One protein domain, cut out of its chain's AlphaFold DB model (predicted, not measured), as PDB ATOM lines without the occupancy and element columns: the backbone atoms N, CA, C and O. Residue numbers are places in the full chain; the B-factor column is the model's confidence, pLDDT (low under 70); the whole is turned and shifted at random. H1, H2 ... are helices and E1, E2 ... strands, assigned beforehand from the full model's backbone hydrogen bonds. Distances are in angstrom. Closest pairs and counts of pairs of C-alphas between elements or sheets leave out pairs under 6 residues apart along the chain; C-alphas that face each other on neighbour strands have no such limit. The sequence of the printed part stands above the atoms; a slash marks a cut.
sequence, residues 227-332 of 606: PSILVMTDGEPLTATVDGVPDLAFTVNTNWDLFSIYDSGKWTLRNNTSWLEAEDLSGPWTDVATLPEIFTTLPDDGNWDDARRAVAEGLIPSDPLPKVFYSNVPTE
ATOM      1  N   PRO A 227      31.665  48.595  66.096       91.31
ATOM      2  CA  PRO A 227      31.789  47.937  64.798       91.31
ATOM      3  C   PRO A 227      33.250  47.865  64.361       91.31
ATOM      4  O   PRO A 227      33.976  48.861  64.416       91.31
ATOM      5  N   SER A 228      33.708  46.660  64.043       94.56
ATOM      6  CA  SER A 228      35.116  46.374  63.789       94.56
ATOM      7  C   SER A 228      35.265  45.249  62.782       94.56
ATOM      8  O   SER A 228      34.372  44.418  62.640       94.56
ATOM      9  N   ILE A 229      36.402  45.241  62.100       93.62
ATOM     10  CA  ILE A 229      36.776  44.258  61.089       93.62
ATOM     11  C   ILE A 229      38.121  43.660  61.494       93.62
ATOM     12  O   ILE A 229      39.007  44.397  61.921       93.62
ATOM     13  N   LEU A 230      38.278  42.348  61.335       94.75
ATOM     14  CA  LEU A 230      39.562  41.667  61.446       94.75
ATOM     15  C   LEU A 230      40.018  41.231  60.050       94.75
ATOM     16  O   LEU A 230      39.479  40.276  59.487       94.75
ATOM     17  N   VAL A 231      40.990  41.957  59.498       94.88
ATOM     18  CA  VAL A 231      41.710  41.570  58.282       94.88
ATOM     19  C   VAL A 231      42.852  40.654  58.694       94.88
ATOM     20  O   VAL A 231      43.727  41.061  59.456       94.88
ATOM     21  N   MET A 232      42.851  39.424  58.203       91.06
ATOM     22  CA  MET A 232      43.916  38.465  58.455       91.06
ATOM     23  C   MET A 232      44.574  38.047  57.161       91.06
ATOM     24  O   MET A 232      43.887  37.831  56.163       91.06
ATOM     25  N   THR A 233      45.890  37.879  57.210       88.12
ATOM     26  CA  THR A 233      46.634  37.134  56.201       88.12
ATOM     27  C   THR A 233      47.235  35.873  56.803       88.12
ATOM     28  O   THR A 233      47.630  35.856  57.969       88.12
ATOM     29  N   ASP A 234      47.319  34.813  56.005       78.62
ATOM     30  CA  ASP A 234      48.065  33.614  56.380       78.62
ATOM     31  C   ASP A 234      49.566  33.860  56.161       78.62
ATOM     32  O   ASP A 234      50.090  33.720  55.050       78.62
ATOM     33  N   GLY A 235      50.238  34.343  57.209       84.00
ATOM     34  CA  GLY A 235      51.601  34.856  57.127       84.00
ATOM     35  C   GLY A 235      51.677  36.225  56.446       84.00
ATOM     36  O   GLY A 235      50.718  36.998  56.439       84.00
ATOM     37  N   GLU A 236      52.848  36.563  55.899       87.25
ATOM     38  CA  GLU A 236      53.046  37.845  55.212       87.25
ATOM     39  C   GLU A 236      52.091  37.997  54.009       87.25
ATOM     40  O   GLU A 236      51.845  37.013  53.306       87.25
ATOM     41  N   PRO A 237      51.569  39.205  53.722       88.62
ATOM     42  CA  PRO A 237      50.657  39.423  52.603       88.62
ATOM     43  C   PRO A 237      51.271  39.001  51.264       88.62
ATOM     44  O   PRO A 237      52.298  39.528  50.830       88.62
ATOM     45  N   LEU A 238      50.605  38.077  50.578       86.19
ATOM     46  CA  LEU A 238      50.950  37.626  49.237       86.19
ATOM     47  C   LEU A 238      50.021  38.311  48.244       86.19
ATOM     48  O   LEU A 238      48.802  38.192  48.346       86.19
ATOM     49  N   THR A 239      50.589  39.023  47.273       87.81
ATOM     50  CA  THR A 239      49.812  39.761  46.272       87.81
ATOM     51  C   THR A 239      49.977  39.166  44.880       87.81
ATOM     52  O   THR A 239      51.064  38.730  44.500       87.81
ATOM     53  N   ALA A 240      48.889  39.164  44.114       87.88
ATOM     54  CA  ALA A 240      48.861  38.795  42.705       87.88
ATOM     55  C   ALA A 240      48.262  39.935  41.876       87.88
ATOM     56  O   ALA A 240      47.459  40.731  42.366       87.88
ATOM     57  N   THR A 241      48.664  40.026  40.611       90.44
ATOM     58  CA  THR A 241      48.114  41.010  39.674       90.44
ATOM     59  C   THR A 241      46.696  40.635  39.274       90.44
ATOM     60  O   THR A 241      46.399  39.457  39.082       90.44
ATOM     61  N   VAL A 242      45.839  41.633  39.073       90.75
ATOM     62  CA  VAL A 242      44.542  41.414  38.430       90.75
ATOM     63  C   VAL A 242      44.751  41.316  36.918       90.75
ATOM     64  O   VAL A 242      45.277  42.237  36.287       90.75
ATOM     65  N   ASP A 243      44.336  40.196  36.327       87.62
ATOM     66  CA  ASP A 243      44.479  39.964  34.890       87.62
ATOM     67  C   ASP A 243      43.816  41.080  34.072       87.62
ATOM     68  O   ASP A 243      42.659  41.444  34.277       87.62
ATOM     69  N   GLY A 244      44.566  41.644  33.126       88.44
ATOM     70  CA  GLY A 244      44.091  42.737  32.272       88.44
ATOM     71  C   GLY A 244      44.043  44.120  32.935       88.44
ATOM     72  O   GLY A 244      43.709  45.083  32.245       88.44
ATOM     73  N   VAL A 245      44.424  44.247  34.211       91.69
ATOM     74  CA  VAL A 245      44.453  45.519  34.949       91.69
ATOM     75  C   VAL A 245      45.879  45.781  35.460       91.69
ATOM     76  O   VAL A 245      46.186  45.518  36.626       91.69
ATOM     77  N   PRO A 246      46.789  46.261  34.585       81.00
ATOM     78  CA  PRO A 246      48.132  46.635  35.010       81.00
ATOM     79  C   PRO A 246      47.983  47.748  36.050       81.00
ATOM     80  O   PRO A 246      47.207  48.670  35.837       81.00
ATOM     81  N   ASP A 247      48.676  47.633  37.177       88.75
ATOM     82  CA  ASP A 247      48.662  48.570  38.315       88.75
ATOM     83  C   ASP A 247      47.698  48.239  39.473       88.75
ATOM     84  O   ASP A 247      47.785  48.876  40.526       88.75
ATOM     85  N   LEU A 248      46.867  47.193  39.348       92.25
ATOM     86  CA  LEU A 248      46.051  46.671  40.451       92.25
ATOM     87  C   LEU A 248      46.519  45.277  40.885       92.25
ATOM     88  O   LEU A 248      46.577  44.341  40.084       92.25
ATOM     89  N   ALA A 249      46.796  45.137  42.177       91.75
ATOM     90  CA  ALA A 249      47.044  43.858  42.822       91.75
ATOM     91  C   ALA A 249      45.969  43.553  43.868       91.75
ATOM     92  O   ALA A 249      45.379  44.460  44.458       91.75
ATOM     93  N   PHE A 250      45.745  42.270  44.122       92.50
ATOM     94  CA  PHE A 250      44.905  41.773  45.207       92.50
ATOM     95  C   PHE A 250      45.706  40.817  46.085       92.50
ATOM     96  O   PHE A 250      46.670  40.199  45.627       92.50
ATOM     97  N   THR A 251      45.324  40.712  47.350       91.12
ATOM     98  CA  THR A 251      45.961  39.793  48.295       91.12
ATOM     99  C   THR A 251      45.320  38.414  48.148       91.12
ATOM    100  O   THR A 251      44.098  38.307  48.170       91.12
ATOM    101  N   VAL A 252      46.124  37.365  47.959       85.50
ATOM    102  CA  VAL A 252      45.625  35.997  47.715       85.50
ATOM    103  C   VAL A 252      45.422  35.204  49.003       85.50
ATOM    104  O   VAL A 252      44.593  34.302  49.043       85.50
ATOM    105  N   ASN A 253      46.167  35.537  50.058       84.94
ATOM    106  CA  ASN A 253      46.185  34.807  51.322       84.94
ATOM    107  C   ASN A 253      45.440  35.542  52.446       84.94
ATOM    108  O   ASN A 253      45.924  35.576  53.569       84.94
ATOM    109  N   THR A 254      44.297  36.158  52.143       87.44
ATOM    110  CA  THR A 254      43.518  36.996  53.075       87.44
ATOM    111  C   THR A 254      42.064  36.537  53.169       87.44
ATOM    112  O   THR A 254      41.522  35.979  52.217       87.44
ATOM    113  N   ASN A 255      41.405  36.817  54.295       87.19
ATOM    114  CA  ASN A 255      39.964  36.600  54.483       87.19
ATOM    115  C   ASN A 255      39.083  37.767  53.978       87.19
ATOM    116  O   ASN A 255      37.859  37.684  54.057       87.19
ATOM    117  N   TRP A 256      39.679  38.847  53.460       89.56
ATOM    118  CA  TRP A 256      38.967  40.019  52.932       89.56
ATOM    119  C   TRP A 256      39.414  40.415  51.527       89.56
ATOM    120  O   TRP A 256      40.579  40.266  51.175       89.56
ATOM    121  N   ASP A 257      38.511  41.052  50.778       91.12
ATOM    122  CA  ASP A 257      38.812  41.724  49.510       91.12
ATOM    123  C   ASP A 257      39.755  42.919  49.740       91.12
ATOM    124  O   ASP A 257      39.325  44.050  50.005       91.12
ATOM    125  N   LEU A 258      41.053  42.635  49.656       93.44
ATOM    126  CA  LEU A 258      42.148  43.542  49.968       93.44
ATOM    127  C   LEU A 258      43.009  43.779  48.726       93.44
ATOM    128  O   LEU A 258      43.673  42.870  48.221       93.44
ATOM    129  N   PHE A 259      43.030  45.025  48.273       94.44
ATOM    130  CA  PHE A 259      43.717  45.469  47.069       94.44
ATOM    131  C   PHE A 259      44.886  46.389  47.400       94.44
ATOM    132  O   PHE A 259      44.859  47.121  48.389       94.44
ATOM    133  N   SER A 260      45.885  46.398  46.526       91.56
ATOM    134  CA  SER A 260      46.979  47.364  46.532       91.56
ATOM    135  C   SER A 260      47.122  47.960  45.136       91.56
ATOM    136  O   SER A 260      47.125  47.235  44.140       91.56
ATOM    137  N   ILE A 261      47.214  49.287  45.057       84.06
ATOM    138  CA  ILE A 261      47.487  49.994  43.802       84.06
ATOM    139  C   ILE A 261      48.968  50.366  43.800       84.06
ATOM    140  O   ILE A 261      49.413  51.130  44.661       84.06
ATOM    141  N   TYR A 262      49.724  49.859  42.823       78.38
ATOM    142  CA  TYR A 262      51.188  49.983  42.810       78.38
ATOM    143  C   TYR A 262      51.673  51.442  42.844       78.38
ATOM    144  O   TYR A 262      52.626  51.754  43.557       78.38
ATOM    145  N   ASP A 263      50.989  52.342  42.134       73.88
ATOM    146  CA  ASP A 263      51.362  53.760  42.050       73.88
ATOM    147  C   ASP A 263      51.014  54.575  43.305       73.88
ATOM    148  O   ASP A 263      51.655  55.591  43.580       73.88
ATOM    149  N   SER A 264      49.996  54.166  44.072       77.19
ATOM    150  CA  SER A 264      49.586  54.894  45.280       77.19
ATOM    151  C   SER A 264      50.280  54.382  46.540       77.19
ATOM    152  O   SER A 264      50.368  55.122  47.520       77.19
ATOM    153  N   GLY A 265      50.737  53.123  46.534       79.56
ATOM    154  CA  GLY A 265      51.260  52.434  47.714       79.56
ATOM    155  C   GLY A 265      50.220  52.216  48.818       79.56
ATOM    156  O   GLY A 265      50.585  51.779  49.905       79.56
ATOM    157  N   LYS A 266      48.940  52.528  48.568       87.12
ATOM    158  CA  LYS A 266      47.852  52.381  49.535       87.12
ATOM    159  C   LYS A 266      47.178  51.023  49.413       87.12
ATOM    160  O   LYS A 266      46.984  50.499  48.314       87.12
ATOM    161  N   TRP A 267      46.730  50.529  50.556       94.12
ATOM    162  CA  TRP A 267      45.811  49.411  50.662       94.12
ATOM    163  C   TRP A 267      44.376  49.900  50.541       94.12
ATOM    164  O   TRP A 267      44.031  50.983  51.010       94.12
ATOM    165  N   THR A 268      43.536  49.105  49.892       94.69
ATOM    166  CA  THR A 268      42.110  49.370  49.726       94.69
ATOM    167  C   THR A 268      41.330  48.117  50.096       94.69
ATOM    168  O   THR A 268      41.553  47.054  49.529       94.69
ATOM    169  N   LEU A 269      40.427  48.239  51.061       94.88
ATOM    170  CA  LEU A 269      39.631  47.152  51.621       94.88
ATOM    171  C   LEU A 269      38.166  47.364  51.255       94.88
ATOM    172  O   LEU A 269      37.602  48.425  51.545       94.88
ATOM    173  N   ARG A 270      37.527  46.355  50.660       92.81
ATOM    174  CA  ARG A 270      36.079  46.385  50.441       92.81
ATOM    175  C   ARG A 270      35.354  45.913  51.698       92.81
ATOM    176  O   ARG A 270      35.529  44.781  52.138       92.81
ATOM    177  N   ASN A 271      34.476  46.755  52.228       89.19
ATOM    178  CA  ASN A 271      33.552  46.409  53.301       89.19
ATOM    179  C   ASN A 271      32.114  46.502  52.783       89.19
ATOM    180  O   ASN A 271      31.505  47.569  52.802       89.19
ATOM    181  N   ASN A 272      31.564  45.378  52.317       85.25
ATOM    182  CA  ASN A 272      30.285  45.343  51.607       85.25
ATOM    183  C   ASN A 272      30.292  46.291  50.392       85.25
ATOM    184  O   ASN A 272      30.919  45.977  49.381       85.25
ATOM    185  N   THR A 273      29.598  47.423  50.493       82.00
ATOM    186  CA  THR A 273      29.514  48.480  49.474       82.00
ATOM    187  C   THR A 273      30.399  49.686  49.808       82.00
ATOM    188  O   THR A 273      30.619  50.551  48.962       82.00
ATOM    189  N   SER A 274      30.942  49.740  51.029       86.38
ATOM    190  CA  SER A 274      31.932  50.724  51.459       86.38
ATOM    191  C   SER A 274      33.341  50.306  51.054       86.38
ATOM    192  O   SER A 274      33.651  49.121  50.911       86.38
ATOM    193  N   TRP A 275      34.222  51.293  50.940       93.19
ATOM    194  CA  TRP A 275      35.638  51.100  50.652       93.19
ATOM    195  C   TRP A 275      36.466  51.867  51.674       93.19
ATOM    196  O   TRP A 275      36.203  53.044  51.919       93.19
ATOM    197  N   LEU A 276      37.456  51.199  52.260       94.81
ATOM    198  CA  LEU A 276      38.383  51.775  53.229       94.81
ATOM    199  C   LEU A 276      39.792  51.814  52.635       94.81
ATOM    200  O   LEU A 276      40.150  50.935  51.856       94.81
ATOM    201  N   GLU A 277      40.597  52.802  53.012       94.75
ATOM    202  CA  GLU A 277      42.004  52.911  52.619       94.75
ATOM    203  C   GLU A 277      42.935  53.131  53.813       94.75
ATOM    204  O   GLU A 277      42.548  53.748  54.809       94.75
ATOM    205  N   ALA A 278      44.170  52.642  53.683       95.50
ATOM    206  CA  ALA A 278      45.263  52.868  54.623       95.50
ATOM    207  C   ALA A 278      46.627  52.843  53.906       95.50
ATOM    208  O   ALA A 278      46.779  52.207  52.863       95.50
ATOM    209  N   GLU A 279      47.628  53.527  54.464       93.56
ATOM    210  CA  GLU A 279      49.024  53.438  53.989       93.56
ATOM    211  C   GLU A 279      49.708  52.141  54.452       93.56
ATOM    212  O   GLU A 279      50.609  51.639  53.788       93.56
ATOM    213  N   ASP A 280      49.250  51.580  55.571       92.88
ATOM    214  CA  ASP A 280      49.758  50.353  56.179       92.88
ATOM    215  C   ASP A 280      48.574  49.466  56.585       92.88
ATOM    216  O   ASP A 280      47.521  49.977  56.975       92.88
ATOM    217  N   LEU A 281      48.725  48.141  56.513       93.44
ATOM    218  CA  LEU A 281      47.653  47.203  56.869       93.44
ATOM    219  C   LEU A 281      47.225  47.327  58.336       93.44
ATOM    220  O   LEU A 281      46.045  47.160  58.648       93.44
ATOM    221  N   SER A 282      48.143  47.708  59.226       92.75
ATOM    222  CA  SER A 282      47.844  48.017  60.630       92.75
ATOM    223  C   SER A 282      47.035  49.309  60.821       92.75
ATOM    224  O   SER A 282      46.573  49.602  61.928       92.75
ATOM    225  N   GLY A 283      46.795  50.059  59.742       93.06
ATOM    226  CA  GLY A 283      46.036  51.297  59.724       93.06
ATOM    227  C   GLY A 283      46.899  52.549  59.945       93.06
ATOM    228  O   GLY A 283      48.125  52.502  59.864       93.06
ATOM    229  N   PRO A 284      46.274  53.705  60.230       94.75
ATOM    230  CA  PRO A 284      44.836  53.891  60.400       94.75
ATOM    231  C   PRO A 284      44.069  53.709  59.085       94.75
ATOM    232  O   PRO A 284      44.525  54.136  58.030       94.75
ATOM    233  N   TRP A 285      42.881  53.113  59.185       95.69
ATOM    234  CA  TRP A 285      41.951  52.961  58.068       95.69
ATOM    235  C   TRP A 285      40.921  54.092  58.061       95.69
ATOM    236  O   TRP A 285      40.393  54.465  59.112       95.69
ATOM    237  N   THR A 286      40.627  54.629  56.881       94.56
ATOM    238  CA  THR A 286      39.634  55.694  56.661       94.56
ATOM    239  C   THR A 286      38.746  55.376  55.464       94.56
ATOM    240  O   THR A 286      39.170  54.630  54.590       94.56
ATOM    241  N   ASP A 287      37.547  55.959  55.377       92.69
ATOM    242  CA  ASP A 287      36.723  55.839  54.167       92.69
ATOM    243  C   ASP A 287      37.455  56.384  52.933       92.69
ATOM    244  O   ASP A 287      38.068  57.458  52.963       92.69
ATOM    245  N   VAL A 288      37.333  55.668  51.818       91.44
ATOM    246  CA  VAL A 288      37.801  56.126  50.512       91.44
ATOM    247  C   VAL A 288      36.941  57.305  50.064       91.44
ATOM    248  O   VAL A 288      35.752  57.164  49.778       91.44
ATOM    249  N   ALA A 289      37.550  58.487  49.956       86.88
ATOM    250  CA  ALA A 289      36.855  59.693  49.504       86.88
ATOM    251  C   ALA A 289      36.526  59.661  48.000       86.88
ATOM    252  O   ALA A 289      35.554  60.267  47.549       86.88
ATOM    253  N   THR A 290      37.359  59.001  47.196       87.25
ATOM    254  CA  THR A 290      37.156  58.822  45.753       87.25
ATOM    255  C   THR A 290      37.794  57.508  45.335       87.25
ATOM    256  O   THR A 290      38.999  57.338  45.491       87.25
ATOM    257  N   LEU A 291      36.983  56.587  44.813       88.19
ATOM    258  CA  LEU A 291      37.446  55.278  44.385       88.19
ATOM    259  C   LEU A 291      38.248  55.459  43.094       88.19
ATOM    260  O   LEU A 291      37.733  56.074  42.155       88.19
ATOM    261  N   PRO A 292      39.490  54.961  43.028       88.12
ATOM    262  CA  PRO A 292      40.289  55.035  41.814       88.12
ATOM    263  C   PRO A 292      39.575  54.394  40.614       88.12
ATOM    264  O   PRO A 292      38.999  53.312  40.727       88.12
ATOM    265  N   GLU A 293      39.645  55.044  39.446       89.38
ATOM    266  CA  GLU A 293      38.960  54.603  38.215       89.38
ATOM    267  C   GLU A 293      39.368  53.180  37.791       89.38
ATOM    268  O   GLU A 293      38.571  52.472  37.182       89.38
ATOM    269  N   ILE A 294      40.556  52.717  38.194       90.94
ATOM    270  CA  ILE A 294      41.061  51.358  37.949       90.94
ATOM    271  C   ILE A 294      40.126  50.253  38.477       90.94
ATOM    272  O   ILE A 294      40.065  49.168  37.908       90.94
ATOM    273  N   PHE A 295      39.320  50.516  39.511       91.62
ATOM    274  CA  PHE A 295      38.332  49.540  39.986       91.62
ATOM    275  C   PHE A 295      37.146  49.366  39.020       91.62
ATOM    276  O   PHE A 295      36.462  48.346  39.055       91.62
ATOM    277  N   THR A 296      36.911  50.321  38.113       91.25
ATOM    278  CA  THR A 296      35.880  50.201  37.064       91.25
ATOM    279  C   THR A 296      36.302  49.284  35.915       91.25
ATOM    280  O   THR A 296      35.459  48.900  35.105       91.25
ATOM    281  N   THR A 297      37.582  48.903  35.850       93.19
ATOM    282  CA  THR A 297      38.139  48.043  34.796       93.19
ATOM    283  C   THR A 297      38.306  46.586  35.228       93.19
ATOM    284  O   THR A 297      38.932  45.813  34.509       93.19
ATOM    285  N   LEU A 298      37.771  46.204  36.394       93.69
ATOM    286  CA  LEU A 298      37.814  44.824  36.883       93.69
ATOM    287  C   LEU A 298      37.168  43.849  35.872       93.69
ATOM    288  O   LEU A 298      36.083  44.150  35.360       93.69
ATOM    289  N   PRO A 299      37.782  42.680  35.606       93.25
ATOM    290  CA  PRO A 299      37.240  41.688  34.680       93.25
ATOM    291  C   PRO A 299      35.845  41.172  35.057       93.25
ATOM    292  O   PRO A 299      35.490  41.057  36.234       93.25
ATOM    293  N   ASP A 300      35.066  40.809  34.037       93.25
ATOM    294  CA  ASP A 300      33.768  40.130  34.158       93.25
ATOM    295  C   ASP A 300      33.930  38.612  33.971       93.25
ATOM    296  O   ASP A 300      33.426  38.023  33.017       93.25
ATOM    297  N   ASP A 301      34.732  37.999  34.842       89.31
ATOM    298  CA  ASP A 301      35.106  36.575  34.818       89.31
ATOM    299  C   ASP A 301      34.509  35.769  35.992       89.31
ATOM    300  O   ASP A 301      34.815  34.589  36.156       89.31
ATOM    301  N   GLY A 302      33.663  36.399  36.813       88.69
ATOM    302  CA  GLY A 302      33.080  35.825  38.029       88.69
ATOM    303  C   GLY A 302      33.898  36.057  39.307       88.69
ATOM    304  O   GLY A 302      33.330  36.078  40.399       88.69
ATOM    305  N   ASN A 303      35.213  36.293  39.214       85.25
ATOM    306  CA  ASN A 303      36.068  36.443  40.399       85.25
ATOM    307  C   ASN A 303      35.814  37.761  41.138       85.25
ATOM    308  O   ASN A 303      35.914  37.814  42.368       85.25
ATOM    309  N   TRP A 304      35.450  38.800  40.383       91.81
ATOM    310  CA  TRP A 304      35.356  40.188  40.842       91.81
ATOM    311  C   TRP A 304      33.921  40.702  40.996       91.81
ATOM    312  O   TRP A 304      33.725  41.904  41.158       91.81
ATOM    313  N   ASP A 305      32.910  39.834  40.927       90.81
ATOM    314  CA  ASP A 305      31.494  40.231  40.860       90.81
ATOM    315  C   ASP A 305      31.065  41.132  42.025       90.81
ATOM    316  O   ASP A 305      30.383  42.139  41.822       90.81
ATOM    317  N   ASP A 306      31.506  40.814  43.243       89.50
ATOM    318  CA  ASP A 306      31.188  41.602  44.434       89.50
ATOM    319  C   ASP A 306      31.888  42.967  44.433       89.50
ATOM    320  O   ASP A 306      31.271  43.979  44.776       89.50
ATOM    321  N   ALA A 307      33.146  43.019  43.990       90.69
ATOM    322  CA  ALA A 307      33.889  44.265  43.842       90.69
ATOM    323  C   ALA A 307      33.286  45.150  42.739       90.69
ATOM    324  O   ALA A 307      33.040  46.332  42.976       90.69
ATOM    325  N   ARG A 308      32.943  44.583  41.570       91.75
ATOM    326  CA  ARG A 308      32.248  45.304  40.488       91.75
ATOM    327  C   ARG A 308      30.884  45.821  40.940       91.75
ATOM    328  O   ARG A 308      30.532  46.957  40.624       91.75
ATOM    329  N   ARG A 309      30.126  45.028  41.708       90.50
ATOM    330  CA  ARG A 309      28.847  45.461  42.290       90.50
ATOM    331  C   ARG A 309      29.041  46.647  43.236       90.50
ATOM    332  O   ARG A 309      28.351  47.649  43.080       90.50
ATOM    333  N   ALA A 310      30.013  46.576  44.147       89.38
ATOM    334  CA  ALA A 310      30.324  47.676  45.059       89.38
ATOM    335  C   ALA A 310      30.775  48.951  44.320       89.38
ATOM    336  O   ALA A 310      30.407  50.053  44.713       89.38
ATOM    337  N   VAL A 311      31.524  48.821  43.220       90.19
ATOM    338  CA  VAL A 311      31.878  49.953  42.343       90.19
ATOM    339  C   VAL A 311      30.628  50.569  41.704       90.19
ATOM    340  O   VAL A 311      30.481  51.791  41.690       90.19
ATOM    341  N   ALA A 312      29.719  49.739  41.182       88.69
ATOM    342  CA  ALA A 312      28.516  50.185  40.477       88.69
ATOM    343  C   ALA A 312      27.485  50.872  41.390       88.69
ATOM    344  O   ALA A 312      26.797  51.795  40.953       88.69
ATOM    345  N   GLU A 313      27.374  50.434  42.646       86.12
ATOM    346  CA  GLU A 313      26.482  51.035  43.647       86.12
ATOM    347  C   GLU A 313      26.992  52.394  44.167       86.12
ATOM    348  O   GLU A 313      26.208  53.198  44.677       86.12
ATOM    349  N   GLY A 314      28.277  52.693  43.950       78.56
ATOM    350  CA  GLY A 314      28.922  53.944  44.334       78.56
ATOM    351  C   GLY A 314      29.454  53.942  45.769       78.56
ATOM    352  O   GLY A 314      29.182  53.048  46.565       78.56
ATOM    353  N   LEU A 315      30.245  54.968  46.107       80.94
ATOM    354  CA  LEU A 315      30.844  55.106  47.436       80.94
ATOM    355  C   LEU A 315      29.778  55.409  48.489       80.94
ATOM    356  O   LEU A 315      29.283  56.534  48.583       80.94
ATOM    357  N   ILE A 316      29.477  54.409  49.309       83.06
ATOM    358  CA  ILE A 316      28.673  54.554  50.519       83.06
ATOM    359  C   ILE A 316      29.645  54.472  51.701       83.06
ATOM    360  O   ILE A 316      30.155  53.383  51.961       83.06
ATOM    361  N   PRO A 317      29.955  55.582  52.398       82.50
ATOM    362  CA  PRO A 317      30.817  55.542  53.579       82.50
ATOM    363  C   PRO A 317      30.243  54.626  54.660       82.50
ATOM    364  O   PRO A 317      29.022  54.518  54.801       82.50
ATOM    365  N   SER A 318      31.114  53.985  55.434       83.25
ATOM    366  CA  SER A 318      30.672  53.200  56.586       83.25
ATOM    367  C   SER A 318      30.192  54.126  57.711       83.25
ATOM    368  O   SER A 318      30.903  55.046  58.109       83.25
ATOM    369  N   ASP A 319      28.999  53.877  58.261       85.56
ATOM    370  CA  ASP A 319      28.469  54.620  59.413       85.56
ATOM    371  C   ASP A 319      27.967  53.660  60.515       85.56
ATOM    372  O   ASP A 319      26.931  53.012  60.333       85.56
ATOM    373  N   PRO A 320      28.685  53.539  61.651       88.88
ATOM    374  CA  PRO A 320      29.966  54.188  61.945       88.88
ATOM    375  C   PRO A 320      31.130  53.549  61.164       88.88
ATOM    376  O   PRO A 320      31.085  52.365  60.827       88.88
ATOM    377  N   LEU A 321      32.208  54.312  60.947       90.81
ATOM    378  CA  LEU A 321      33.469  53.790  60.404       90.81
ATOM    379  C   LEU A 321      33.988  52.654  61.310       90.81
ATOM    380  O   LEU A 321      34.254  52.910  62.495       90.81
ATOM    381  N   PRO A 322      34.135  51.416  60.801       93.56
ATOM    382  CA  PRO A 322      34.605  50.313  61.618       93.56
ATOM    383  C   PRO A 322      36.080  50.480  61.975       93.56
ATOM    384  O   PRO A 322      36.892  50.952  61.178       93.56
ATOM    385  N   LYS A 323      36.454  50.026  63.173       94.38
ATOM    386  CA  LYS A 323      37.866  49.853  63.516       94.38
ATOM    387  C   LYS A 323      38.396  48.610  62.804       94.38
ATOM    388  O   LYS A 323      37.888  47.516  63.024       94.38
ATOM    389  N   VAL A 324      39.432  48.764  61.993       96.06
ATOM    390  CA  VAL A 324      40.094  47.632  61.337       96.06
ATOM    391  C   VAL A 324      41.271  47.172  62.196       96.06
ATOM    392  O   VAL A 324      42.116  47.977  62.588       96.06
ATOM    393  N   PHE A 325      41.296  45.883  62.509       95.50
ATOM    394  CA  PHE A 325      42.425  45.168  63.085       95.50
ATOM    395  C   PHE A 325      43.090  44.359  61.976       95.50
ATOM    396  O   PHE A 325      42.394  43.800  61.130       95.50
ATOM    397  N   TYR A 326      44.417  44.289  61.996       95.69
ATOM    398  CA  TYR A 326      45.189  43.469  61.071       95.69
ATOM    399  C   TYR A 326      46.032  42.456  61.836       95.69
ATOM    400  O   TYR A 326      46.592  42.794  62.881       95.69
ATOM    401  N   SER A 327      46.132  41.239  61.304       93.50
ATOM    402  CA  SER A 327      47.034  40.216  61.817       93.50
ATOM    403  C   SER A 327      47.547  39.295  60.713       93.50
ATOM    404  O   SER A 327      46.797  38.900  59.830       93.50
ATOM    405  N   ASN A 328      48.821  38.921  60.793       90.25
ATOM    406  CA  ASN A 328      49.442  37.877  59.971       90.25
ATOM    407  C   ASN A 328      49.615  36.554  60.746       90.25
ATOM    408  O   ASN A 328      50.358  35.667  60.322       90.25
ATOM    409  N   VAL A 329      48.981  36.449  61.918       87.06
ATOM    410  CA  VAL A 329      48.978  35.266  62.784       87.06
ATOM    411  C   VAL A 329      47.546  34.928  63.215       87.06
ATOM    412  O   VAL A 329      46.695  35.824  63.241       87.06
ATOM    413  N   PRO A 330      47.268  33.674  63.614       86.44
ATOM    414  CA  PRO A 330      45.961  33.266  64.128       86.44
ATOM    415  C   PRO A 330      45.396  34.232  65.179       86.44
ATOM    416  O   PRO A 330      45.998  34.443  66.236       86.44
ATOM    417  N   THR A 331      44.251  34.847  64.869       91.19
ATOM    418  CA  THR A 331      43.656  35.925  65.675       91.19
ATOM    419  C   THR A 331      42.135  35.812  65.718       91.19
ATOM    420  O   THR A 331      41.507  35.440  64.737       91.19
ATOM    421  N   GLU A 332      41.551  36.183  66.848       94.00
ATOM    422  CA  GLU A 332      40.116  36.260  67.097       94.00
ATOM    423  C   GLU A 332      39.718  37.707  67.393       94.00
ATOM    424  O   GLU A 332      40.459  38.448  68.045       94.00
TER     425      GLU A 332
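What this domain is: This is residues 227 to 332 of the 606 residues of the protein "SH3b domain-containing protein" of Halocynthiibacter arcticus (UniProt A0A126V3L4). A strongly twisted sheet of five strands, E2 to E6, makes the middle of the domain, with the strand pair E1 and E7 at one end of the longest axis and two short helices, H1 and H2, together at the other. The sheet is a meander, each strand the antiparallel neighbour of the one before, in the order E2 E3 E4 E5 E6; the helices only graze it, and E1 and E7 form a separate parallel sheet. The printed part has 106 residues, with two named helices and seven named strands in the order E1 E2 E3 E4 E5 E6 H1 H2 E7; its class is mixed, helices and strands, though under half of the residues are in named elements. The whole is compact and rounded, with a radius of gyration of the C-alphas of 13.0 A and spans of 34 by 30 by 25 A.

How they stand to each other: In the large sheet, E2, residues 239 to 241, and E3, residues 248 to 251, form a hairpin, with N 240 and O 250 2.9 A apart, within hydrogen-bond range. E3 and E4, residues 258 to 261, form the next hairpin, with N 251 and O 258 at 2.9 A. E4 and E5, residues 267 to 271, form another, with N 259 and O 268 at 2.8 A. E5 and E6, residues 274 to 278, form the last, with N 269 and O 276 at 2.8 A. From edge to edge the strands' lines turn by 116 degrees. Residues 276 to 277 of E6 also pair, antiparallel, with residues 286 to 287. H2, residues 305 to 313, only grazes this sheet; its closest C-alpha to E5 is that of Ala 307, 7.3 A from that of Arg 270. H1, residues 293 to 297, also only grazes it, and touches H2, with the C-alphas of Thr 296 and Val 311 closest at 6.6 A. In H2 every O i to N i+4 pair is within hydrogen-bond range; in H1 0 of 1 is, beside 2 of 2 O i to N i+3 pairs. E1, residues 228 to 232, and E7, residues 323 to 327, are parallel neighbours at 19 degrees, with N 231 and O 325 at 2.8 A. E1 is apart from E2 and E5, and E7 from E5 and E6, among others.

Where its parts are: E1 begins at C-alpha 228, (35.116, 46.374, 63.789), and is 13.0 A long. E2 is 6.9 A long, E3 and E4 10.4 A each, E5 12.9 A and E6 13.9 A. H1 is 7.4 A long, and H2, 12.2 A, begins at C-alpha 305, (31.494, 40.231, 40.860). E7, 13.4 A, ends at C-alpha 327, (47.034, 40.216, 61.817).

The domain as a whole: The two C-alphas farthest apart, those of Gly 244 and Glu 332, are 35.6 A apart. The printed part has no cut. The link from E6 to H1, residues 279 to 292, is long. The mean pLDDT of the printed part is 89.6, and no printed residue is under 70.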